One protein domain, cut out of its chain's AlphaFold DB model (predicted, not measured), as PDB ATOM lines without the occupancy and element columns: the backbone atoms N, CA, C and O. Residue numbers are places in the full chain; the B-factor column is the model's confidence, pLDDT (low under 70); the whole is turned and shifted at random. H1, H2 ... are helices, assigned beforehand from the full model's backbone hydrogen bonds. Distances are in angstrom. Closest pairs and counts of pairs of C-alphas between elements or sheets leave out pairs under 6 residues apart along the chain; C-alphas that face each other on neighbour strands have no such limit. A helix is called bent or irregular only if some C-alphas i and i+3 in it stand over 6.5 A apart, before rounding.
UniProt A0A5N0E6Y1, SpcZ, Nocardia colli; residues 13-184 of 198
ATOM      1  N   PHE A  13     -22.047  24.956  22.013       91.12
ATOM      2  CA  PHE A  13     -22.188  24.818  23.460       91.12
ATOM      3  C   PHE A  13     -23.523  24.160  23.837       91.12
ATOM      4  O   PHE A  13     -23.522  23.179  24.575       91.12
ATOM      5  N   GLU A  14     -24.641  24.624  23.277       89.06
ATOM      6  CA  GLU A  14     -25.971  24.064  23.552       89.06
ATOM      7  C   GLU A  14     -26.094  22.616  23.068       89.06
ATOM      8  O   GLU A  14     -26.677  21.776  23.748       89.06
ATOM      9  N   VAL A  15     -25.477  22.289  21.927       91.25
ATOM     10  CA  VAL A  15     -25.388  20.904  21.439       91.25
ATOM     11  C   VAL A  15     -24.628  20.024  22.433       91.25
ATOM     12  O   VAL A  15     -25.037  18.891  22.709       91.25
ATOM     13  N   HIS A  16     -23.506  20.518  22.959       95.44
ATOM     14  CA  HIS A  16     -22.706  19.777  23.921       95.44
ATOM     15  C   HIS A  16     -23.421  19.609  25.264       95.44
ATOM     16  O   HIS A  16     -23.436  18.493  25.784       95.44
ATOM     17  N   ASP A  17     -24.061  20.658  25.778       93.62
ATOM     18  CA  ASP A  17     -24.807  20.613  27.038       93.62
ATOM     19  C   ASP A  17     -26.009  19.664  26.952       93.62
ATOM     20  O   ASP A  17     -26.143  18.762  27.785       93.62
ATOM     21  N   LEU A  18     -26.811  19.769  25.885       91.69
ATOM     22  CA  LEU A  18     -27.943  18.874  25.634       91.69
ATOM     23  C   LEU A  18     -27.507  17.406  25.618       91.69
ATOM     24  O   LEU A  18     -28.138  16.539  26.231       91.69
ATOM     25  N   TYR A  19     -26.409  17.097  24.921       94.88
ATOM     26  CA  TYR A  19     -25.909  15.728  24.907       94.88
ATOM     27  C   TYR A  19     -25.441  15.300  26.301       94.88
ATOM     28  O   TYR A  19     -25.776  14.211  26.764       94.88
ATOM     29  N   ALA A  20     -24.675  16.143  26.990       96.75
ATOM     30  CA  ALA A  20     -24.090  15.815  28.285       96.75
ATOM     31  C   ALA A  20     -25.146  15.574  29.379       96.75
ATOM     32  O   ALA A  20     -24.992  14.655  30.201       96.75
ATOM     33  N   ARG A  21     -26.205  16.392  29.393       94.69
ATOM     34  CA  ARG A  21     -27.222  16.429  30.453       94.69
ATOM     35  C   ARG A  21     -28.454  15.587  30.160       94.69
ATOM     36  O   ARG A  21     -29.022  15.031  31.101       94.69
ATOM     37  N   THR A  22     -28.823  15.448  28.892       92.81
ATOM     38  CA  THR A  22     -30.106  14.854  28.501       92.81
ATOM     39  C   THR A  22     -29.891  13.575  27.716       92.81
ATOM     40  O   THR A  22     -30.193  12.482  28.200       92.81
ATOM     41  N   LEU A  23     -29.315  13.688  26.517       94.00
ATOM     42  CA  LEU A  23     -29.288  12.578  25.570       94.00
ATOM     43  C   LEU A  23     -28.332  11.464  26.010       94.00
ATOM     44  O   LEU A  23     -28.684  10.288  25.956       94.00
ATOM     45  N   GLY A  24     -27.146  11.825  26.499       96.38
ATOM     46  CA  GLY A  24     -26.132  10.895  26.989       96.38
ATOM     47  C   GLY A  24     -26.657   9.993  28.111       96.38
ATOM     48  O   GLY A  24     -26.595   8.775  27.962       96.38
ATOM     49  N   PRO A  25     -27.219  10.536  29.208       96.19
ATOM     50  CA  PRO A  25     -27.849   9.725  30.252       96.19
ATOM     51  C   PRO A  25     -28.950   8.791  29.735       96.19
ATOM     52  O   PRO A  25     -28.999   7.632  30.138       96.19
ATOM     53  N   MET A  26     -29.794   9.260  28.813       95.50
ATOM     54  CA  MET A  26     -30.861   8.439  28.231       95.50
ATOM     55  C   MET A  26     -30.316   7.277  27.398       95.50
ATOM     56  O   MET A  26     -30.841   6.166  27.479       95.50
ATOM     57  N   LEU A  27     -29.254   7.514  26.624       97.00
ATOM     58  CA  LEU A  27     -28.582   6.486  25.830       97.00
ATOM     59  C   LEU A  27     -27.833   5.481  26.714       97.00
ATOM     60  O   LEU A  27     -27.888   4.287  26.445       97.00
ATOM     61  N   ILE A  28     -27.200   5.938  27.797       97.75
ATOM     62  CA  ILE A  28     -26.567   5.066  28.801       97.75
ATOM     63  C   ILE A  28     -27.607   4.138  29.441       97.75
ATOM     64  O   ILE A  28     -27.382   2.934  29.549       97.75
ATOM     65  N   GLU A  29     -28.771   4.667  29.822       95.44
ATOM     66  CA  GLU A  29     -29.874   3.853  30.342       95.44
ATOM     67  C   GLU A  29     -30.407   2.876  29.278       95.44
ATOM     68  O   GLU A  29     -30.724   1.720  29.573       95.44
ATOM     69  N   ALA A  30     -30.475   3.316  28.019       95.25
ATOM     70  CA  ALA A  30     -30.901   2.478  26.906       95.25
ATOM     71  C   ALA A  30     -29.945   1.304  26.646       95.25
ATOM     72  O   ALA A  30     -30.430   0.220  26.328       95.25
ATOM     73  N   CYS A  31     -28.633   1.455  26.873       95.94
ATOM     74  CA  CYS A  31     -27.663   0.361  26.741       95.94
ATOM     75  C   CYS A  31     -28.048  -0.877  27.567       95.94
ATOM     76  O   CYS A  31     -27.941  -1.998  27.070       95.94
ATOM     77  N   ALA A  32     -28.586  -0.691  28.777       93.31
ATOM     78  CA  ALA A  32     -29.071  -1.803  29.592       93.31
ATOM     79  C   ALA A  32     -30.252  -2.538  28.931       93.31
ATOM     80  O   ALA A  32     -30.306  -3.765  28.953       93.31
ATOM     81  N   ARG A  33     -31.172  -1.803  28.287       91.81
ATOM     82  CA  ARG A  33     -32.292  -2.392  27.526       91.81
ATOM     83  C   ARG A  33     -31.824  -3.108  26.264       91.81
ATOM     84  O   ARG A  33     -32.431  -4.094  25.865       91.81
ATOM     85  N   TRP A  34     -30.756  -2.612  25.651       92.56
ATOM     86  CA  TRP A  34     -30.126  -3.229  24.488       92.56
ATOM     87  C   TRP A  34     -29.290  -4.467  24.838       92.56
ATOM     88  O   TRP A  34     -28.897  -5.200  23.935       92.56
ATOM     89  N   GLY A  35     -28.994  -4.696  26.123       93.94
ATOM     90  CA  GLY A  35     -28.060  -5.736  26.553       93.94
ATOM     91  C   GLY A  35     -26.610  -5.445  26.147       93.94
ATOM     92  O   GLY A  35     -25.829  -6.375  25.961       93.94
ATOM     93  N   GLU A  36     -26.245  -4.169  25.985       93.94
ATOM     94  CA  GLU A  36     -24.915  -3.736  25.546       93.94
ATOM     95  C   GLU A  36     -24.166  -2.949  26.639       93.94
ATOM     96  O   GLU A  36     -24.791  -2.289  27.471       93.94
ATOM     97  N   PRO A  37     -22.817  -2.953  26.638       96.25
ATOM     98  CA  PRO A  37     -22.035  -2.079  27.508       96.25
ATOM     99  C   PRO A  37     -22.277  -0.592  27.210       96.25
ATOM    100  O   PRO A  37     -22.308  -0.177  26.047       96.25
ATOM    101  N   ALA A  38     -22.352   0.226  28.262       97.44
ATOM    102  CA  ALA A  38     -22.553   1.674  28.154       97.44
ATOM    103  C   ALA A  38     -21.268   2.481  27.875       97.44
ATOM    104  O   ALA A  38     -21.352   3.678  27.605       97.44
ATOM    105  N   LEU A  39     -20.091   1.839  27.879       98.19
ATOM    106  CA  LEU A  39     -18.775   2.497  27.796       98.19
ATOM    107  C   LEU A  39     -18.651   3.494  26.633       98.19
ATOM    108  O   LEU A  39     -18.066   4.561  26.792       98.19
ATOM    109  N   ALA A  40     -19.211   3.168  25.463       97.88
ATOM    110  CA  ALA A  40     -19.166   4.058  24.303       97.88
ATOM    111  C   ALA A  40     -19.997   5.336  24.520       97.88
ATOM    112  O   ALA A  40     -19.533   6.436  24.220       97.88
ATOM    113  N   GLN A  41     -21.199   5.205  25.091       98.38
ATOM    114  CA  GLN A  41     -22.056   6.350  25.413       98.38
ATOM    115  C   GLN A  41     -21.480   7.186  26.559       98.38
ATOM    116  O   GLN A  41     -21.552   8.412  26.522       98.38
ATOM    117  N   GLU A  42     -20.859   6.545  27.550       98.62
ATOM    118  CA  GLU A  42     -20.168   7.213  28.657       98.62
ATOM    119  C   GLU A  42     -18.957   8.021  28.177       98.62
ATOM    120  O   GLU A  42     -18.793   9.182  28.568       98.62
ATOM    121  N   ALA A  43     -18.137   7.444  27.291       98.56
ATOM    122  CA  ALA A  43     -16.997   8.129  26.692       98.56
ATOM    123  C   ALA A  43     -17.447   9.351  25.881       98.56
ATOM    124  O   ALA A  43     -16.926  10.450  26.077       98.56
ATOM    125  N   LEU A  44     -18.467   9.189  25.032       98.62
ATOM    126  CA  LEU A  44     -19.002  10.295  24.242       98.62
ATOM    127  C   LEU A  44     -19.605  11.389  25.135       98.62
ATOM    128  O   LEU A  44     -19.271  12.564  24.980       98.62
ATOM    129  N   ARG A  45     -20.417  11.017  26.134       98.50
ATOM    130  CA  ARG A  45     -20.965  11.961  27.119       98.50
ATOM    131  C   ARG A  45     -19.856  12.727  27.842       98.50
ATOM    132  O   ARG A  45     -19.992  13.926  28.053       98.50
ATOM    133  N   THR A  46     -18.757  12.064  28.193       98.69
ATOM    134  CA  THR A  46     -17.606  12.702  28.851       98.69
ATOM    135  C   THR A  46     -16.980  13.783  27.972       98.69
ATOM    136  O   THR A  46     -16.695  14.874  28.467       98.69
ATOM    137  N   LEU A  47     -16.810  13.529  26.669       98.69
ATOM    138  CA  LEU A  47     -16.304  14.545  25.741       98.69
ATOM    139  C   LEU A  47     -17.275  15.719  25.592       98.69
ATOM    140  O   LEU A  47     -16.840  16.866  25.632       98.69
ATOM    141  N   HIS A  48     -18.581  15.457  25.501       98.44
ATOM    142  CA  HIS A  48     -19.592  16.518  25.478       98.44
ATOM    143  C   HIS A  48     -19.571  17.373  26.755       98.44
ATOM    144  O   HIS A  48     -19.571  18.595  26.654       98.44
ATOM    145  N   THR A  49     -19.454  16.768  27.942       98.44
ATOM    146  CA  THR A  49     -19.319  17.508  29.211       98.44
ATOM    147  C   THR A  49     -18.093  18.423  29.210       98.44
ATOM    148  O   THR A  49     -18.176  19.580  29.614       98.44
ATOM    149  N   ARG A  50     -16.947  17.920  28.739       98.38
ATOM    150  CA  ARG A  50     -15.706  18.701  28.645       98.38
ATOM    151  C   ARG A  50     -15.827  19.850  27.645       98.38
ATOM    152  O   ARG A  50     -15.458  20.975  27.962       98.38
ATOM    153  N   ALA A  51     -16.387  19.586  26.467       97.62
ATOM    154  CA  ALA A  51     -16.605  20.601  25.441       97.62
ATOM    155  C   ALA A  51     -17.573  21.699  25.907       97.62
ATOM    156  O   ALA A  51     -17.316  22.877  25.672       97.62
ATOM    157  N   ALA A  52     -18.637  21.336  26.632       95.88
ATOM    158  CA  ALA A  52     -19.537  22.299  27.266       95.88
ATOM    159  C   ALA A  52     -18.808  23.163  28.314       95.88
ATOM    160  O   ALA A  52     -19.098  24.345  28.448       95.88
ATOM    161  N   ALA A  53     -17.799  22.625  29.005       96.38
ATOM    162  CA  ALA A  53     -16.937  23.403  29.900       96.38
ATOM    163  C   ALA A  53     -15.897  24.286  29.169       96.38
ATOM    164  O   ALA A  53     -15.166  25.031  29.821       96.38
ATOM    165  N   GLY A  54     -15.831  24.227  27.833       95.12
ATOM    166  CA  GLY A  54     -14.926  25.023  27.000       95.12
ATOM    167  C   GLY A  54     -13.629  24.319  26.591       95.12
ATOM    168  O   GLY A  54     -12.776  24.951  25.959       95.12
ATOM    169  N   ASP A  55     -13.458  23.029  26.906       97.56
ATOM    170  CA  ASP A  55     -12.284  22.269  26.468       97.56
ATOM    171  C   ASP A  55     -12.245  22.146  24.939       97.56
ATOM    172  O   ASP A  55     -13.220  21.758  24.292       97.56
ATOM    173  N   ARG A  56     -11.058  22.361  24.358       95.62
ATOM    174  CA  ARG A  56     -10.784  21.995  22.965       95.62
ATOM    175  C   ARG A  56     -10.357  20.535  22.893       95.62
ATOM    176  O   ARG A  56      -9.351  20.150  23.486       95.62
ATOM    177  N   ILE A  57     -11.113  19.739  22.149       97.88
ATOM    178  CA  ILE A  57     -10.900  18.298  21.993       97.88
ATOM    179  C   ILE A  57     -10.504  18.016  20.545       97.88
ATOM    180  O   ILE A  57     -11.092  18.567  19.612       97.88
ATOM    181  N   ALA A  58      -9.491  17.171  20.353       97.69
ATOM    182  CA  ALA A  58      -9.000  16.837  19.025       97.69
ATOM    183  C   ALA A  58     -10.036  16.023  18.233       97.69
ATOM    184  O   ALA A  58     -10.769  15.205  18.790       97.69
ATOM    185  N   ALA A  59     -10.052  16.191  16.907       97.56
ATOM    186  CA  ALA A  59     -10.948  15.435  16.030       97.56
ATOM    187  C   ALA A  59     -10.764  13.913  16.174       97.56
ATOM    188  O   ALA A  59     -11.736  13.171  16.110       97.56
ATOM    189  N   THR A  60      -9.540  13.438  16.418       98.00
ATOM    190  CA  THR A  60      -9.252  12.011  16.635       98.00
ATOM    191  C   THR A  60      -9.953  11.452  17.870       98.00
ATOM    192  O   THR A  60     -10.487  10.346  17.813       98.00
ATOM    193  N   ASP A  61     -10.010  12.225  18.955       98.38
ATOM    194  CA  ASP A  61     -10.676  11.817  20.196       98.38
ATOM    195  C   ASP A  61     -12.194  11.812  20.008       98.38
ATOM    196  O   ASP A  61     -12.882  10.881  20.434       98.38
ATOM    197  N   TRP A  62     -12.712  12.815  19.291       98.44
ATOM    198  CA  TRP A  62     -14.112  12.849  18.890       98.44
ATOM    199  C   TRP A  62     -14.491  11.639  18.040       98.44
ATOM    200  O   TRP A  62     -15.489  11.000  18.351       98.44
ATOM    201  N   ILE A  63     -13.711  11.283  17.015       98.25
ATOM    202  CA  ILE A  63     -13.972  10.103  16.173       98.25
ATOM    203  C   ILE A  63     -13.992   8.832  17.025       98.25
ATOM    204  O   ILE A  63     -14.940   8.052  16.932       98.25
ATOM    205  N   ALA A  64     -12.984   8.656  17.885       98.12
ATOM    206  CA  ALA A  64     -12.846   7.470  18.725       98.12
ATOM    207  C   ALA A  64     -14.042   7.261  19.669       98.12
ATOM    208  O   ALA A  64     -14.410   6.119  19.941       98.12
ATOM    209  N   ALA A  65     -14.675   8.341  20.142       98.44
ATOM    210  CA  ALA A  65     -15.879   8.264  20.966       98.44
ATOM    211  C   ALA A  65     -17.179   8.199  20.140       98.44
ATOM    212  O   ALA A  65     -18.086   7.432  20.468       98.44
ATOM    213  N   LEU A  66     -17.281   8.987  19.065       98.38
ATOM    214  CA  LEU A  66     -18.479   9.092  18.230       98.38
ATOM    215  C   LEU A  66     -18.763   7.801  17.474       98.38
ATOM    216  O   LEU A  66     -19.902   7.355  17.457       98.38
ATOM    217  N   GLU A  67     -17.759   7.195  16.843       98.00
ATOM    218  CA  GLU A  67     -17.972   6.030  15.985       98.00
ATOM    219  C   GLU A  67     -18.625   4.842  16.722       98.00
ATOM    220  O   GLU A  67     -19.668   4.362  16.262       98.00
ATOM    221  N   PRO A  68     -18.110   4.360  17.872       97.75
ATOM    222  CA  PRO A  68     -18.766   3.274  18.591       97.75
ATOM    223  C   PRO A  68     -20.143   3.671  19.133       97.75
ATOM    224  O   PRO A  68     -21.066   2.862  19.045       97.75
ATOM    225  N   ALA A  69     -20.321   4.899  19.626       98.12
ATOM    226  CA  ALA A  69     -21.603   5.356  20.158       98.12
ATOM    227  C   ALA A  69     -22.680   5.480  19.063       98.12
ATOM    228  O   ALA A  69     -23.804   5.002  19.235       98.12
ATOM    229  N   LEU A  70     -22.337   6.052  17.906       97.75
ATOM    230  CA  LEU A  70     -23.231   6.158  16.751       97.75
ATOM    231  C   LEU A  70     -23.573   4.782  16.178       97.75
ATOM    232  O   LEU A  70     -24.711   4.559  15.774       97.75
ATOM    233  N   ARG A  71     -22.630   3.832  16.188       97.38
ATOM    234  CA  ARG A  71     -22.896   2.450  15.759       97.38
ATOM    235  C   ARG A  71     -23.979   1.792  16.614       97.38
ATOM    236  O   ARG A  71     -24.843   1.117  16.059       97.38
ATOM    237  N   GLN A  72     -23.957   1.991  17.936       95.88
ATOM    238  CA  GLN A  72     -25.021   1.498  18.820       95.88
ATOM    239  C   GLN A  72     -26.361   2.150  18.471       95.88
ATOM    240  O   GLN A  72     -27.343   1.450  18.238       95.88
ATOM    241  N   ILE A  73     -26.380   3.479  18.343       96.62
ATOM    242  CA  ILE A  73     -27.591   4.234  18.002       96.62
ATOM    243  C   ILE A  73     -28.191   3.743  16.683       96.62
ATOM    244  O   ILE A  73     -29.361   3.383  16.641       96.62
ATOM    245  N   TYR A  74     -27.407   3.673  15.606       95.06
ATOM    246  CA  TYR A  74     -27.919   3.283  14.291       95.06
ATOM    247  C   TYR A  74     -28.362   1.827  14.213       95.06
ATOM    248  O   TYR A  74     -29.274   1.519  13.447       95.06
ATOM    249  N   ARG A  75     -27.751   0.937  15.000       93.62
ATOM    250  CA  ARG A  75     -28.203  -0.451  15.114       93.62
ATOM    251  C   ARG A  75     -29.593  -0.518  15.744       93.62
ATOM    252  O   ARG A  75     -30.464  -1.188  15.200       93.62
ATOM    253  N   HIS A  76     -29.807   0.195  16.849       93.19
ATOM    254  CA  HIS A  76     -31.067   0.157  17.605       93.19
ATOM    255  C   HIS A  76     -32.153   1.079  17.045       93.19
ATOM    256  O   HIS A  76     -33.329   0.908  17.354       93.19
ATOM    257  N   ALA A  77     -31.785   2.024  16.183       92.38
ATOM    258  CA  ALA A  77     -32.722   2.820  15.398       92.38
ATOM    259  C   ALA A  77     -33.226   2.092  14.139       92.38
ATOM    260  O   ALA A  77     -34.197   2.541  13.529       92.38
ATOM    261  N   TYR A  78     -32.562   1.008  13.716       87.62
ATOM    262  CA  TYR A  78     -32.926   0.288  12.501       87.62
ATOM    263  C   TYR A  78     -34.310  -0.369  12.661       87.62
ATOM    264  O   TYR A  78     -34.528  -1.091  13.637       87.62
ATOM    265  N   PRO A  79     -35.251  -0.178  11.716       83.81
ATOM    266  CA  PRO A  79     -36.608  -0.714  11.812       83.81
ATOM    267  C   PRO A  79     -36.638  -2.217  11.482       83.81
ATOM    268  O   PRO A  79     -37.260  -2.646  10.509       83.81
ATOM    269  N   TYR A  80     -35.962  -3.031  12.299       84.31
ATOM    270  CA  TYR A  80     -35.702  -4.449  12.035       84.31
ATOM    271  C   TYR A  80     -36.980  -5.229  11.737       84.31
ATOM    272  O   TYR A  80     -37.030  -5.951  10.753       84.31
ATOM    273  N   ALA A  81     -38.034  -5.045  12.537       81.75
ATOM    274  CA  ALA A  81     -39.294  -5.762  12.352       81.75
ATOM    275  C   ALA A  81     -39.958  -5.461  10.996       81.75
ATOM    276  O   ALA A  81     -40.473  -6.370  10.350       81.75
ATOM    277  N   GLN A  82     -39.919  -4.203  10.545       84.12
ATOM    278  CA  GLN A  82     -40.493  -3.808   9.255       84.12
ATOM    279  C   GLN A  82     -39.647  -4.344   8.098       84.12
ATOM    280  O   GLN A  82     -40.189  -4.921   7.159       84.12
ATOM    281  N   ALA A  83     -38.321  -4.208   8.195       84.44
ATOM    282  CA  ALA A  83     -37.393  -4.730   7.198       84.44
ATOM    283  C   ALA A  83     -37.474  -6.263   7.085       84.44
ATOM    284  O   ALA A  83     -37.514  -6.793   5.977       84.44
ATOM    285  N   TYR A  84     -37.584  -6.961   8.219       89.88
ATOM    286  CA  TYR A  84     -37.776  -8.407   8.274       89.88
ATOM    287  C   TYR A  84     -39.096  -8.817   7.626       89.88
ATOM    288  O   TYR A  84     -39.104  -9.701   6.777       89.88
ATOM    289  N   ALA A  85     -40.211  -8.168   7.981       89.81
ATOM    290  CA  ALA A  85     -41.522  -8.497   7.426       89.81
ATOM    291  C   ALA A  85     -41.571  -8.308   5.900       89.81
ATOM    292  O   ALA A  85     -42.133  -9.150   5.196       89.81
ATOM    293  N   ALA A  86     -40.952  -7.238   5.389       90.06
ATOM    294  CA  ALA A  86     -40.814  -7.009   3.954       90.06
ATOM    295  C   ALA A  86     -39.960  -8.106   3.293       90.06
ATOM    296  O   ALA A  86     -40.430  -8.768   2.372       90.06
ATOM    297  N   ALA A  87     -38.762  -8.378   3.824       88.44
ATOM    298  CA  ALA A  87     -37.868  -9.404   3.286       88.44
ATOM    299  C   ALA A  87     -38.492 -10.810   3.310       88.44
ATOM    300  O   ALA A  87     -38.341 -11.564   2.349       88.44
ATOM    301  N   ALA A  88     -39.219 -11.157   4.377       90.19
ATOM    302  CA  ALA A  88     -39.905 -12.441   4.503       90.19
ATOM    303  C   ALA A  88     -41.024 -12.563   3.466       90.19
ATOM    304  O   ALA A  88     -41.128 -13.582   2.786       90.19
ATOM    305  N   THR A  89     -41.819 -11.503   3.292       94.00
ATOM    306  CA  THR A  89     -42.908 -11.463   2.305       94.00
ATOM    307  C   THR A  89     -42.379 -11.613   0.879       94.00
ATOM    308  O   THR A  89     -42.889 -12.440   0.115       94.00
ATOM    309  N   ASP A  90     -41.337 -10.861   0.525       92.56
ATOM    310  CA  ASP A  90     -40.735 -10.893  -0.809       92.56
ATOM    311  C   ASP A  90     -40.111 -12.263  -1.109       92.56
ATOM    312  O   ASP A  90     -40.366 -12.857  -2.161       92.56
ATOM    313  N   ALA A  91     -39.352 -12.821  -0.162       91.75
ATOM    314  CA  ALA A  91     -38.708 -14.121  -0.321       91.75
ATOM    315  C   ALA A  91     -39.717 -15.285  -0.340       91.75
ATOM    316  O   ALA A  91     -39.566 -16.208  -1.144       91.75
ATOM    317  N   SER A  92     -40.782 -15.239   0.468       90.94
ATOM    318  CA  SER A  92     -41.867 -16.224   0.391       90.94
ATOM    319  C   SER A  92     -42.623 -16.149  -0.933       90.94
ATOM    320  O   SER A  92     -42.936 -17.190  -1.513       90.94
ATOM    321  N   SER A  93     -42.873 -14.945  -1.452       93.62
ATOM    322  CA  SER A  93     -43.518 -14.759  -2.759       93.62
ATOM    323  C   SER A  93     -42.651 -15.310  -3.889       93.62
ATOM    324  O   SER A  93     -43.148 -16.007  -4.774       93.62
ATOM    325  N   TYR A  94     -41.339 -15.068  -3.819       94.06
ATOM    326  CA  TYR A  94     -40.369 -15.649  -4.739       94.06
ATOM    327  C   TYR A  94     -40.396 -17.182  -4.693       94.06
ATOM    328  O   TYR A  94     -40.555 -17.815  -5.735       94.06
ATOM    329  N   ALA A  95     -40.297 -17.796  -3.511       92.50
ATOM    330  CA  ALA A  95     -40.285 -19.253  -3.383       92.50
ATOM    331  C   ALA A  95     -41.588 -19.892  -3.894       92.50
ATOM    332  O   ALA A  95     -41.547 -20.872  -4.642       92.50
ATOM    333  N   ALA A  96     -42.742 -19.296  -3.575       94.88
ATOM    334  CA  ALA A  96     -44.035 -19.749  -4.082       94.88
ATOM    335  C   ALA A  96     -44.103 -19.694  -5.620       94.88
ATOM    336  O   ALA A  96     -44.548 -20.650  -6.255       94.88
ATOM    337  N   ALA A  97     -43.590 -18.620  -6.234       95.81
ATOM    338  CA  ALA A  97     -43.505 -18.498  -7.692       95.81
ATOM    339  C   ALA A  97     -42.575 -19.545  -8.341       95.81
ATOM    340  O   ALA A  97     -42.707 -19.822  -9.532       95.81
ATOM    341  N   HIS A  98     -41.674 -20.155  -7.566       95.31
ATOM    342  CA  HIS A  98     -40.737 -21.191  -8.012       95.31
ATOM    343  C   HIS A  98     -41.172 -22.612  -7.617       95.31
ATOM    344  O   HIS A  98     -40.364 -23.539  -7.642       95.31
ATOM    345  N   GLY A  99     -42.453 -22.803  -7.285       95.69
ATOM    346  CA  GLY A  99     -43.054 -24.128  -7.108       95.69
ATOM    347  C   GLY A  99     -42.894 -24.738  -5.716       95.69
ATOM    348  O   GLY A  99     -43.195 -25.917  -5.540       95.69
ATOM    349  N   TYR A 100     -42.450 -23.958  -4.730       95.50
ATOM    350  CA  TYR A 100     -42.401 -24.392  -3.335       95.50
ATOM    351  C   TYR A 100     -43.823 -24.507  -2.777       95.50
ATOM    352  O   TYR A 100     -44.712 -23.726  -3.132       95.50
ATOM    353  N   THR A 101     -44.048 -25.446  -1.856       97.06
ATOM    354  CA  THR A 101     -45.303 -25.467  -1.095       97.06
ATOM    355  C   THR A 101     -45.412 -24.226  -0.207       97.06
ATOM    356  O   THR A 101     -44.416 -23.589   0.130       97.06
ATOM    357  N   ALA A 102     -46.623 -23.893   0.244       92.69
ATOM    358  CA  ALA A 102     -46.832 -22.739   1.124       92.69
ATOM    359  C   ALA A 102     -45.993 -22.806   2.419       92.69
ATOM    360  O   ALA A 102     -45.507 -21.781   2.893       92.69
ATOM    361  N   ALA A 103     -45.801 -24.007   2.980       93.56
ATOM    362  CA  ALA A 103     -44.984 -24.201   4.177       93.56
ATOM    363  C   ALA A 103     -43.490 -23.970   3.893       93.56
ATOM    364  O   ALA A 103     -42.828 -23.255   4.643       93.56
ATOM    365  N   GLU A 104     -42.975 -24.513   2.788       92.44
ATOM    366  CA  GLU A 104     -41.572 -24.346   2.389       92.44
ATOM    367  C   GLU A 104     -41.267 -22.904   1.964       92.44
ATOM    368  O   GLU A 104     -40.216 -22.372   2.307       92.44
ATOM    369  N   ALA A 105     -42.196 -22.239   1.273       92.31
ATOM    370  CA  ALA A 105     -42.065 -20.837   0.891       92.31
ATOM    371  C   ALA A 105     -42.021 -19.911   2.114       92.31
ATOM    372  O   ALA A 105     -41.221 -18.973   2.160       92.31
ATOM    373  N   ARG A 106     -42.840 -20.191   3.136       92.06
ATOM    374  CA  ARG A 106     -42.787 -19.472   4.413       92.06
ATOM    375  C   ARG A 106     -41.452 -19.689   5.120       92.06
ATOM    376  O   ARG A 106     -40.799 -18.721   5.481       92.06
ATOM    377  N   GLN A 107     -41.013 -20.940   5.253       92.50
ATOM    378  CA  GLN A 107     -39.737 -21.265   5.893       92.50
ATOM    379  C   GLN A 107     -38.541 -20.622   5.171       92.50
ATOM    380  O   GLN A 107     -37.621 -20.115   5.817       92.50
ATOM    381  N   PHE A 108     -38.559 -20.627   3.836       90.56
ATOM    382  CA  PHE A 108     -37.563 -19.944   3.016       90.56
ATOM    383  C   PHE A 108     -37.566 -18.437   3.286       90.56
ATOM    384  O   PHE A 108     -36.504 -17.861   3.514       90.56
ATOM    385  N   GLY A 109     -38.751 -17.818   3.311       89.19
ATOM    386  CA  GLY A 109     -38.906 -16.397   3.611       89.19
ATOM    387  C   GLY A 109     -38.368 -16.023   4.987       89.19
ATOM    388  O   GLY A 109     -37.554 -15.109   5.085       89.19
ATOM    389  N   ASP A 110     -38.741 -16.774   6.023       91.12
ATOM    390  CA  ASP A 110     -38.309 -16.526   7.401       91.12
ATOM    391  C   ASP A 110     -36.776 -16.629   7.543       91.12
ATOM    392  O   ASP A 110     -36.143 -15.761   8.151       91.12
ATOM    393  N   THR A 111     -36.166 -17.650   6.925       90.50
ATOM    394  CA  THR A 111     -34.705 -17.872   6.947       90.50
ATOM    395  C   THR A 111     -33.961 -16.779   6.178       90.50
ATOM    396  O   THR A 111     -32.967 -16.228   6.658       90.50
ATOM    397  N   TYR A 112     -34.443 -16.442   4.976       90.81
ATOM    398  CA  TYR A 112     -33.856 -15.384   4.159       90.81
ATOM    399  C   TYR A 112     -33.928 -14.036   4.879       90.81
ATOM    400  O   TYR A 112     -32.928 -13.319   4.952       90.81
ATOM    401  N   ALA A 113     -35.090 -13.707   5.445       89.44
ATOM    402  CA  ALA A 113     -35.311 -12.463   6.164       89.44
ATOM    403  C   ALA A 113     -34.404 -12.337   7.389       89.44
ATOM    404  O   ALA A 113     -33.869 -11.254   7.623       89.44
ATOM    405  N   GLU A 114     -34.177 -13.420   8.136       87.88
ATOM    406  CA  GLU A 114     -33.278 -13.415   9.292       87.88
ATOM    407  C   GLU A 114     -31.840 -13.072   8.880       87.88
ATOM    408  O   GLU A 114     -31.254 -12.113   9.388       87.88
ATOM    409  N   MET A 115     -31.296 -13.796   7.898       89.69
ATOM    410  CA  MET A 115     -29.925 -13.584   7.430       89.69
ATOM    411  C   MET A 115     -29.742 -12.206   6.781       89.69
ATOM    412  O   MET A 115     -28.781 -11.493   7.079       89.69
ATOM    413  N   ASN A 116     -30.660 -11.826   5.889       88.50
ATOM    414  CA  ASN A 116     -30.560 -10.593   5.117       88.50
ATOM    415  C   ASN A 116     -30.748  -9.354   6.002       88.50
ATOM    416  O   ASN A 116     -29.950  -8.419   5.934       88.50
ATOM    417  N   THR A 117     -31.753  -9.360   6.880       85.50
ATOM    418  CA  THR A 117     -32.073  -8.189   7.707       85.50
ATOM    419  C   THR A 117     -30.988  -7.930   8.745       85.50
ATOM    420  O   THR A 117     -30.596  -6.778   8.937       85.50
ATOM    421  N   ALA A 118     -30.443  -8.979   9.373       86.44
ATOM    422  CA  ALA A 118     -29.337  -8.838  10.320       86.44
ATOM    423  C   ALA A 118     -28.065  -8.296   9.646       86.44
ATOM    424  O   ALA A 118     -27.419  -7.388  10.179       86.44
ATOM    425  N   ALA A 119     -27.728  -8.802   8.454       86.38
ATOM    426  CA  ALA A 119     -26.593  -8.305   7.681       86.38
ATOM    427  C   ALA A 119     -26.778  -6.831   7.280       86.38
ATOM    428  O   ALA A 119     -25.879  -6.016   7.503       86.38
ATOM    429  N   ASN A 120     -27.958  -6.465   6.772       86.62
ATOM    430  CA  ASN A 120     -28.264  -5.092   6.367       86.62
ATOM    431  C   ASN A 120     -28.236  -4.124   7.553       86.62
ATOM    432  O   ASN A 120     -27.640  -3.055   7.445       86.62
ATOM    433  N   ALA A 121     -28.810  -4.505   8.698       87.81
ATOM    434  CA  ALA A 121     -28.785  -3.687   9.910       87.81
ATOM    435  C   ALA A 121     -27.345  -3.411  10.378       87.81
ATOM    436  O   ALA A 121     -27.011  -2.284  10.754       87.81
ATOM    437  N   ARG A 122     -26.469  -4.423  10.311       89.06
ATOM    438  CA  ARG A 122     -25.052  -4.284  10.660       89.06
ATOM    439  C   ARG A 122     -24.320  -3.338   9.710       89.06
ATOM    440  O   ARG A 122     -23.684  -2.399  10.183       89.06
ATOM    441  N   VAL A 123     -24.427  -3.563   8.399       90.12
ATOM    442  CA  VAL A 123     -23.766  -2.726   7.382       90.12
ATOM    443  C   VAL A 123     -24.269  -1.286   7.463       90.12
ATOM    444  O   VAL A 123     -23.466  -0.354   7.450       90.12
ATOM    445  N   HIS A 124     -25.582  -1.097   7.629       89.12
ATOM    446  CA  HIS A 124     -26.191   0.211   7.843       89.12
ATOM    447  C   HIS A 124     -25.576   0.923   9.053       89.12
ATOM    448  O   HIS A 124     -25.166   2.079   8.940       89.12
ATOM    449  N   ALA A 125     -25.485   0.245  10.200       92.69
ATOM    450  CA  ALA A 125     -24.933   0.835  11.413       92.69
ATOM    451  C   ALA A 125     -23.440   1.169  11.277       92.69
ATOM    452  O   ALA A 125     -23.022   2.246  11.692       92.69
ATOM    453  N   GLU A 126     -22.640   0.278  10.688       92.38
ATOM    454  CA  GLU A 126     -21.200   0.482  10.497       92.38
ATOM    455  C   GLU A 126     -20.906   1.641   9.537       92.38
ATOM    456  O   GLU A 126     -20.150   2.549   9.891       92.38
ATOM    457  N   ALA A 127     -21.540   1.657   8.361       90.94
ATOM    458  CA  ALA A 127     -21.310   2.683   7.347       90.94
ATOM    459  C   ALA A 127     -21.765   4.071   7.823       90.94
ATOM    460  O   ALA A 127     -21.013   5.042   7.714       90.94
ATOM    461  N   ASN A 128     -22.967   4.169   8.407       90.94
ATOM    462  CA  ASN A 128     -23.468   5.448   8.909       90.94
ATOM    463  C   ASN A 128     -22.650   5.951  10.099       90.94
ATOM    464  O   ASN A 128     -22.419   7.156  10.191       90.94
ATOM    465  N   ALA A 129     -22.195   5.068  10.994       95.06
ATOM    466  CA  ALA A 129     -21.366   5.467  12.127       95.06
ATOM    467  C   ALA A 129     -20.027   6.050  11.669       95.06
ATOM    468  O   ALA A 129     -19.690   7.150  12.094       95.06
ATOM    469  N   ALA A 130     -19.312   5.370  10.768       92.81
ATOM    470  CA  ALA A 130     -18.023   5.843  10.268       92.81
ATOM    471  C   ALA A 130     -18.153   7.186   9.526       92.81
ATOM    472  O   ALA A 130     -17.429   8.138   9.826       92.81
ATOM    473  N   ALA A 131     -19.121   7.293   8.606       89.88
ATOM    474  CA  ALA A 131     -19.336   8.511   7.826       89.88
ATOM    475  C   ALA A 131     -19.730   9.706   8.712       89.88
ATOM    476  O   ALA A 131     -19.162  10.793   8.592       89.88
ATOM    477  N   ASN A 132     -20.672   9.504   9.640       93.44
ATOM    478  CA  ASN A 132     -21.121  10.583  10.513       93.44
ATOM    479  C   ASN A 132     -20.075  10.934  11.572       93.44
ATOM    480  O   ASN A 132     -19.909  12.115  11.857       93.44
ATOM    481  N   ALA A 133     -19.347   9.970  12.142       96.38
ATOM    482  CA  ALA A 133     -18.344  10.248  13.169       96.38
ATOM    483  C   ALA A 133     -17.266  11.206  12.655       96.38
ATOM    484  O   ALA A 133     -17.005  12.216  13.302       96.38
ATOM    485  N   ALA A 134     -16.714  10.950  11.464       94.19
ATOM    486  CA  ALA A 134     -15.691  11.806  10.868       94.19
ATOM    487  C   ALA A 134     -16.196  13.236  10.615       94.19
ATOM    488  O   ALA A 134     -15.562  14.201  11.045       94.19
ATOM    489  N   ALA A 135     -17.363  13.380   9.975       92.81
ATOM    490  CA  ALA A 135     -17.930  14.691   9.663       92.81
ATOM    491  C   ALA A 135     -18.284  15.488  10.935       92.81
ATOM    492  O   ALA A 135     -17.988  16.677  11.037       92.81
ATOM    493  N   THR A 136     -18.872  14.825  11.938       96.06
ATOM    494  CA  THR A 136     -19.245  15.464  13.215       96.06
ATOM    495  C   THR A 136     -18.018  15.870  14.019       96.06
ATOM    496  O   THR A 136     -17.973  16.965  14.572       96.06
ATOM    497  N   ALA A 137     -17.015  14.994  14.079       97.38
ATOM    498  CA  ALA A 137     -15.785  15.243  14.811       97.38
ATOM    499  C   ALA A 137     -15.026  16.448  14.257       97.38
ATOM    500  O   ALA A 137     -14.501  17.240  15.036       97.38
ATOM    501  N   ALA A 138     -14.996  16.603  12.929       95.56
ATOM    502  CA  ALA A 138     -14.409  17.774  12.295       95.56
ATOM    503  C   ALA A 138     -15.114  19.058  12.755       95.56
ATOM    504  O   ALA A 138     -14.442  19.969  13.232       95.56
ATOM    505  N   ALA A 139     -16.450  19.093  12.706       94.62
ATOM    506  CA  ALA A 139     -17.234  20.250  13.136       94.62
ATOM    507  C   ALA A 139     -17.055  20.585  14.630       94.62
ATOM    508  O   ALA A 139     -16.908  21.751  14.994       94.62
ATOM    509  N   PHE A 140     -17.023  19.573  15.504       96.62
ATOM    510  CA  PHE A 140     -16.789  19.782  16.936       96.62
ATOM    511  C   PHE A 140     -15.363  20.243  17.243       96.62
ATOM    512  O   PHE A 140     -15.174  21.105  18.097       96.62
ATOM    513  N   ALA A 141     -14.354  19.708  16.554       96.75
ATOM    514  CA  ALA A 141     -12.964  20.098  16.772       96.75
ATOM    515  C   ALA A 141     -12.669  21.530  16.296       96.75
ATOM    516  O   ALA A 141     -11.872  22.230  16.921       96.75
ATOM    517  N   THR A 142     -13.300  21.973  15.203       93.88
ATOM    518  CA  THR A 142     -13.165  23.350  14.702       93.88
ATOM    519  C   THR A 142     -14.067  24.339  15.433       93.88
ATOM    520  O   THR A 142     -13.831  25.542  15.348       93.88
ATOM    521  N   GLY A 143     -15.079  23.852  16.157       90.50
ATOM    522  CA  GLY A 143     -16.082  24.700  16.783       90.50
ATOM    523  C   GLY A 143     -16.967  25.417  15.758       90.50
ATOM    524  O   GLY A 143     -17.444  26.507  16.052       90.50
ATOM    525  N   ASP A 144     -17.157  24.836  14.567       88.44
ATOM    526  CA  ASP A 144     -17.885  25.440  13.446       88.44
ATOM    527  C   ASP A 144     -19.367  24.996  13.423       88.44
ATOM    528  O   ASP A 144     -19.664  23.840  13.085       88.44
ATOM    529  N   PRO A 145     -20.325  25.894  13.740       86.50
ATOM    530  CA  PRO A 145     -21.751  25.569  13.727       86.50
ATOM    531  C   PRO A 145     -22.304  25.275  12.324       86.50
ATOM    532  O   PRO A 145     -23.231  24.474  12.195       86.50
ATOM    533  N   HIS A 146     -21.740  25.864  11.263       84.81
ATOM    534  CA  HIS A 146     -22.176  25.605   9.887       84.81
ATOM    535  C   HIS A 146     -21.724  24.225   9.421       84.81
ATOM    536  O   HIS A 146     -22.527  23.464   8.872       84.81
ATOM    537  N   ALA A 147     -20.468  23.865   9.705       88.81
ATOM    538  CA  ALA A 147     -19.985  22.509   9.470       88.81
ATOM    539  C   ALA A 147     -20.832  21.492  10.242       88.81
ATOM    540  O   ALA A 147     -21.189  20.453   9.693       88.81
ATOM    541  N   TYR A 148     -21.224  21.806  11.483       89.94
ATOM    542  CA  TYR A 148     -22.106  20.945  12.268       89.94
ATOM    543  C   TYR A 148     -23.495  20.800  11.638       89.94
ATOM    544  O   TYR A 148     -23.980  19.674  11.503       89.94
ATOM    545  N   ALA A 149     -24.128  21.889  11.198       87.31
ATOM    546  CA  ALA A 149     -25.431  21.839  10.533       87.31
ATOM    547  C   ALA A 149     -25.408  20.964   9.262       87.31
ATOM    548  O   ALA A 149     -26.329  20.176   9.036       87.31
ATOM    549  N   ALA A 150     -24.312  21.005   8.495       87.75
ATOM    550  CA  ALA A 150     -24.109  20.173   7.303       87.75
ATOM    551  C   ALA A 150     -23.992  18.662   7.601       87.75
ATOM    552  O   ALA A 150     -24.043  17.843   6.685       87.75
ATOM    553  N   THR A 151     -23.873  18.269   8.874       89.00
ATOM    554  CA  THR A 151     -23.858  16.857   9.298       89.00
ATOM    555  C   THR A 151     -25.242  16.290   9.640       89.00
ATOM    556  O   THR A 151     -25.339  15.232  10.259       89.00
ATOM    557  N   TYR A 152     -26.318  16.984   9.262       85.81
ATOM    558  CA  TYR A 152     -27.714  16.567   9.469       85.81
ATOM    559  C   TYR A 152     -28.056  16.177  10.923       85.81
ATOM    560  O   TYR A 152     -28.567  15.082  11.190       85.81
ATOM    561  N   PRO A 153     -27.815  17.069  11.901       88.12
ATOM    562  CA  PRO A 153     -28.024  16.781  13.320       88.12
ATOM    563  C   PRO A 153     -29.455  16.346  13.692       88.12
ATOM    564  O   PRO A 153     -29.602  15.506  14.581       88.12
ATOM    565  N   SER A 154     -30.499  16.800  12.980       84.50
ATOM    566  CA  SER A 154     -31.880  16.307  13.170       84.50
ATOM    567  C   SER A 154     -32.020  14.813  12.898       84.50
ATOM    568  O   SER A 154     -32.728  14.119  13.630       84.50
ATOM    569  N   ALA A 155     -31.365  14.297  11.856       87.00
ATOM    570  CA  ALA A 155     -31.420  12.879  11.516       87.00
ATOM    571  C   ALA A 155     -30.772  12.030  12.616       87.00
ATOM    572  O   ALA A 155     -31.337  11.018  13.034       87.00
ATOM    573  N   ARG A 156     -29.635  12.486  13.157       91.44
ATOM    574  CA  ARG A 156     -28.965  11.817  14.281       91.44
ATOM    575  C   ARG A 156     -29.796  11.845  15.554       91.44
ATOM    576  O   ARG A 156     -29.892  10.827  16.232       91.44
ATOM    577  N   LEU A 157     -30.426  12.980  15.863       91.81
ATOM    578  CA  LEU A 157     -31.301  13.083  17.025       91.81
ATOM    579  C   LEU A 157     -32.491  12.126  16.897       91.81
ATOM    580  O   LEU A 157     -32.760  11.367  17.822       91.81
ATOM    581  N   ARG A 158     -33.139  12.071  15.725       91.00
ATOM    582  CA  ARG A 158     -34.208  11.097  15.452       91.00
ATOM    583  C   ARG A 158     -33.737   9.657  15.637       91.00
ATOM    584  O   ARG A 158     -34.442   8.883  16.276       91.00
ATOM    585  N   ALA A 159     -32.555   9.308  15.131       93.12
ATOM    586  CA  ALA A 159     -31.986   7.979  15.331       93.12
ATOM    587  C   ALA A 159     -31.773   7.673  16.824       93.12
ATOM    588  O   ALA A 159     -32.153   6.602  17.288       93.12
ATOM    589  N   ALA A 160     -31.249   8.624  17.602       94.75
ATOM    590  CA  ALA A 160     -31.076   8.457  19.043       94.75
ATOM    591  C   ALA A 160     -32.416   8.272  19.776       94.75
ATOM    592  O   ALA A 160     -32.531   7.393  20.628       94.75
ATOM    593  N   VAL A 161     -33.454   9.034  19.408       93.25
ATOM    594  CA  VAL A 161     -34.801   8.864  19.975       93.25
ATOM    595  C   VAL A 161     -35.381   7.494  19.629       93.25
ATOM    596  O   VAL A 161     -35.879   6.812  20.523       93.25
ATOM    597  N   LEU A 162     -35.280   7.058  18.370       92.50
ATOM    598  CA  LEU A 162     -35.740   5.732  17.942       92.50
ATOM    599  C   LEU A 162     -35.028   4.614  18.711       92.50
ATOM    600  O   LEU A 162     -35.688   3.713  19.233       92.50
ATOM    601  N   ALA A 163     -33.703   4.715  18.847       94.12
ATOM    602  CA  ALA A 163     -32.891   3.762  19.593       94.12
ATOM    603  C   ALA A 163     -33.291   3.696  21.077       94.12
ATOM    604  O   ALA A 163     -33.451   2.609  21.638       94.12
ATOM    605  N   CYS A 164     -33.505   4.849  21.718       93.88
ATOM    606  CA  CYS A 164     -33.962   4.924  23.107       93.88
ATOM    607  C   CYS A 164     -35.387   4.386  23.292       93.88
ATOM    608  O   CYS A 164     -35.683   3.776  24.327       93.88
ATOM    609  N   ALA A 165     -36.263   4.628  22.312       91.62
ATOM    610  CA  ALA A 165     -37.664   4.237  22.342       91.62
ATOM    611  C   ALA A 165     -37.859   2.727  22.138       91.62
ATOM    612  O   ALA A 165     -38.742   2.143  22.766       91.62
ATOM    613  N   GLY A 166     -37.026   2.090  21.306       85.19
ATOM    614  CA  GLY A 166     -37.122   0.660  21.001       85.19
ATOM    615  C   GLY A 166     -38.398   0.295  20.235       85.19
ATOM    616  O   GLY A 166     -38.984  -0.753  20.483       85.19
ATOM    617  N   GLY A 167     -38.871   1.188  19.358       80.75
ATOM    618  CA  GLY A 167     -40.105   1.009  18.579       80.75
ATOM    619  C   GLY A 167     -41.405   1.403  19.296       80.75
ATOM    620  O   GLY A 167     -42.464   1.381  18.675       80.75
ATOM    621  N   ASP A 168     -41.347   1.809  20.568       87.94
ATOM    622  CA  ASP A 168     -42.501   2.322  21.314       87.94
ATOM    623  C   ASP A 168     -42.766   3.800  20.972       87.94
ATOM    624  O   ASP A 168     -42.007   4.696  21.355       87.94
ATOM    625  N   ALA A 169     -43.866   4.062  20.262       86.56
ATOM    626  CA  ALA A 169     -44.252   5.407  19.838       86.56
ATOM    627  C   ALA A 169     -44.578   6.350  21.013       86.56
ATOM    628  O   ALA A 169     -44.255   7.536  20.950       86.56
ATOM    629  N   ALA A 170     -45.169   5.843  22.101       89.38
ATOM    630  CA  ALA A 170     -45.486   6.659  23.273       89.38
ATOM    631  C   ALA A 170     -44.207   7.050  24.024       89.38
ATOM    632  O   ALA A 170     -44.052   8.198  24.450       89.38
ATOM    633  N   ARG A 171     -43.247   6.122  24.122       89.69
ATOM    634  CA  ARG A 171     -41.917   6.421  24.665       89.69
ATOM    635  C   ARG A 171     -41.167   7.416  23.786       89.69
ATOM    636  O   ARG A 171     -40.601   8.360  24.326       89.69
ATOM    637  N   ALA A 172     -41.190   7.247  22.464       88.44
ATOM    638  CA  ALA A 172     -40.580   8.199  21.537       88.44
ATOM    639  C   ALA A 172     -41.155   9.611  21.723       88.44
ATOM    640  O   ALA A 172     -40.395  10.570  21.821       88.44
ATOM    641  N   GLN A 173     -42.479   9.738  21.857       87.44
ATOM    642  CA  GLN A 173     -43.121  11.028  22.112       87.44
ATOM    643  C   GLN A 173     -42.716  11.630  23.463       87.44
ATOM    644  O   GLN A 173     -42.438  12.820  23.544       87.44
ATOM    645  N   SER A 174     -42.641  10.821  24.523       89.94
ATOM    646  CA  SER A 174     -42.179  11.279  25.841       89.94
ATOM    647  C   SER A 174     -40.736  11.796  25.797       89.94
ATOM    648  O   SER A 174     -40.422  12.836  26.377       89.94
ATOM    649  N   ILE A 175     -39.866  11.111  25.049       90.19
ATOM    650  CA  ILE A 175     -38.485  11.541  24.815       90.19
ATOM    651  C   ILE A 175     -38.453  12.878  24.070       90.19
ATOM    652  O   ILE A 175     -37.715  13.768  24.482       90.19
ATOM    653  N   TRP A 176     -39.259  13.040  23.015       88.25
ATOM    654  CA  TRP A 176     -39.357  14.312  22.294       88.25
ATOM    655  C   TRP A 176     -39.831  15.448  23.188       88.25
ATOM    656  O   TRP A 176     -39.176  16.478  23.224       88.25
ATOM    657  N   ASN A 177     -40.877  15.232  23.985       86.81
ATOM    658  CA  ASN A 177     -41.370  16.244  24.920       86.81
ATOM    659  C   ASN A 177     -40.282  16.664  25.921       86.81
ATOM    660  O   ASN A 177     -40.157  17.842  26.236       86.81
ATOM    661  N   ARG A 178     -39.486  15.707  26.416       86.44
ATOM    662  CA  ARG A 178     -38.364  16.002  27.313       86.44
ATOM    663  C   ARG A 178     -37.276  16.808  26.610       86.44
ATOM    664  O   ARG A 178     -36.761  17.757  27.190       86.44
ATOM    665  N   LEU A 179     -36.929  16.432  25.381       84.94
ATOM    666  CA  LEU A 179     -35.987  17.202  24.580       84.94
ATOM    667  C   LEU A 179     -36.532  18.615  24.372       84.94
ATOM    668  O   LEU A 179     -35.847  19.542  24.752       84.94
ATOM    669  N   ASP A 180     -37.771  18.801  23.926       80.56
ATOM    670  CA  ASP A 180     -38.363  20.129  23.707       80.56
ATOM    671  C   ASP A 180     -38.360  21.018  24.965       80.56
ATOM    672  O   ASP A 180     -38.199  22.226  24.849       80.56
ATOM    673  N   THR A 181     -38.482  20.447  26.171       79.12
ATOM    674  CA  THR A 181     -38.351  21.220  27.425       79.12
ATOM    675  C   THR A 181     -36.916  21.594  27.791       79.12
ATOM    676  O   THR A 181     -36.705  22.525  28.565       79.12
ATOM    677  N   GLU A 182     -35.935  20.836  27.303       75.69
ATOM    678  CA  GLU A 182     -34.510  21.009  27.603       75.69
ATOM    679  C   GLU A 182     -33.739  21.634  26.420       75.69
ATOM    680  O   GLU A 182     -32.581  22.023  26.564       75.69
ATOM    681  N   LEU A 183     -34.384  21.744  25.256       68.81
ATOM    682  CA  LEU A 183     -33.875  22.387  24.060       68.81
ATOM    683  C   LEU A 183     -34.002  23.908  24.199       68.81
ATOM    684  O   LEU A 183     -35.075  24.399  24.544       68.81
ATOM    685  N   PRO A 184     -32.946  24.670  23.878       61.19
ATOM    686  CA  PRO A 184     -33.073  26.108  23.689       61.19
ATOM    687  C   PRO A 184     -34.101  26.420  22.593       61.19
ATOM    688  O   PRO A 184     -34.196  25.693  21.593       61.19
TER     689      PRO A 184
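AT A GLANCE: This is residues 13 to 184 of the 198 residues of the protein "SpcZ" of Nocardia colli (UniProt A0A5N0E6Y1). A long helix, H5, runs nearly the whole length of the domain: its first half pairs with H4 in a two-helix arm, and its second half packs along H3 at one side of a body of helices. In that body the bent H1 and H2 form a pair packed on H3 and H7, H8 packs on the other side of H7, and the small H6 folds back on the far end of H5. The arm makes much of the length, in spans of 66 by 32 by 29 A. The printed part has 172 residues with eight named helices, H1 to H8 in order, and no named strand, an all-helix class; with a radius of gyration of the C-alphas of 19.1 A it is only just loose, close to compact.

HOW THE PARTS SIT: Begin at H1, residues 13 to 34, assigned as one helix by its hydrogen bonds but bent: C-alphas 20 and 23 are 6.7 A apart, and its arms H1a, 13 to 20, and H1b, 23 to 34, stand at 27 degrees. H2, residues 39 to 52, touches H1a, closest at the C-alphas of His 16 and His 48, 4.8 A. H1b, with residues 24 to 28 alone, forms a hairpin with H2, 5.3 A between the C-alphas of Gly 24 and Arg 45. H3, residues 59 to 77, has a kink of 34 degrees near residue 66 and touches H2 at a steep tilt of 53 degrees, C-alphas 44 and 65 being closest at 5.0 A. Next, H4, residues 80 to 97, and H5, residues 102 to 142, form a hairpin, closest at C-alphas 88 and 109, 4.2 A, at a steep tilt of 38 degrees. H5 touches H3 at a shallow tilt of 27 degrees, opposite ways, with C-alphas 74 and 125 closest at 4.8 A. H6, residues 145 to 149, touches H5, C-alphas 139 and 148 being closest at 5.0 A. H7, residues 153 to 165, touches H3 at C-alphas 77 and 163, 4.3 A, and H1b at C-alphas 30 and 164, 5.5 A. H8, residues 169 to 182, touches H7 at C-alphas 165 and 172, 5.0 A; H5 and H8 are apart. Every O i to N i+4 pair is within hydrogen-bond range in H1a, H2, H4, H5, H6, H7 and H8, against 6 of 8 in H1b and 14 of 15 in H3.

IN THESE COORDINATES: Find C-alpha 13, where H1a begins, at (-22.188, 24.818, 23.460). H3 measures 25.2 A and H4 25.4 A from first to last C-alpha. Find C-alpha 102 at (-46.832, -22.739, 1.124); from there H5 runs 58.7 A to C-alpha 142. H8 ends at C-alpha 182, at (-34.510, 21.009, 27.603).

THE WHOLE: The two C-alphas farthest apart are those of Gly 54 and Gly 99, 66.1 A. The printed part has no cut and no long link. Mean pLDDT of the printed part is 92.1; residues 183 to 184 are under 70.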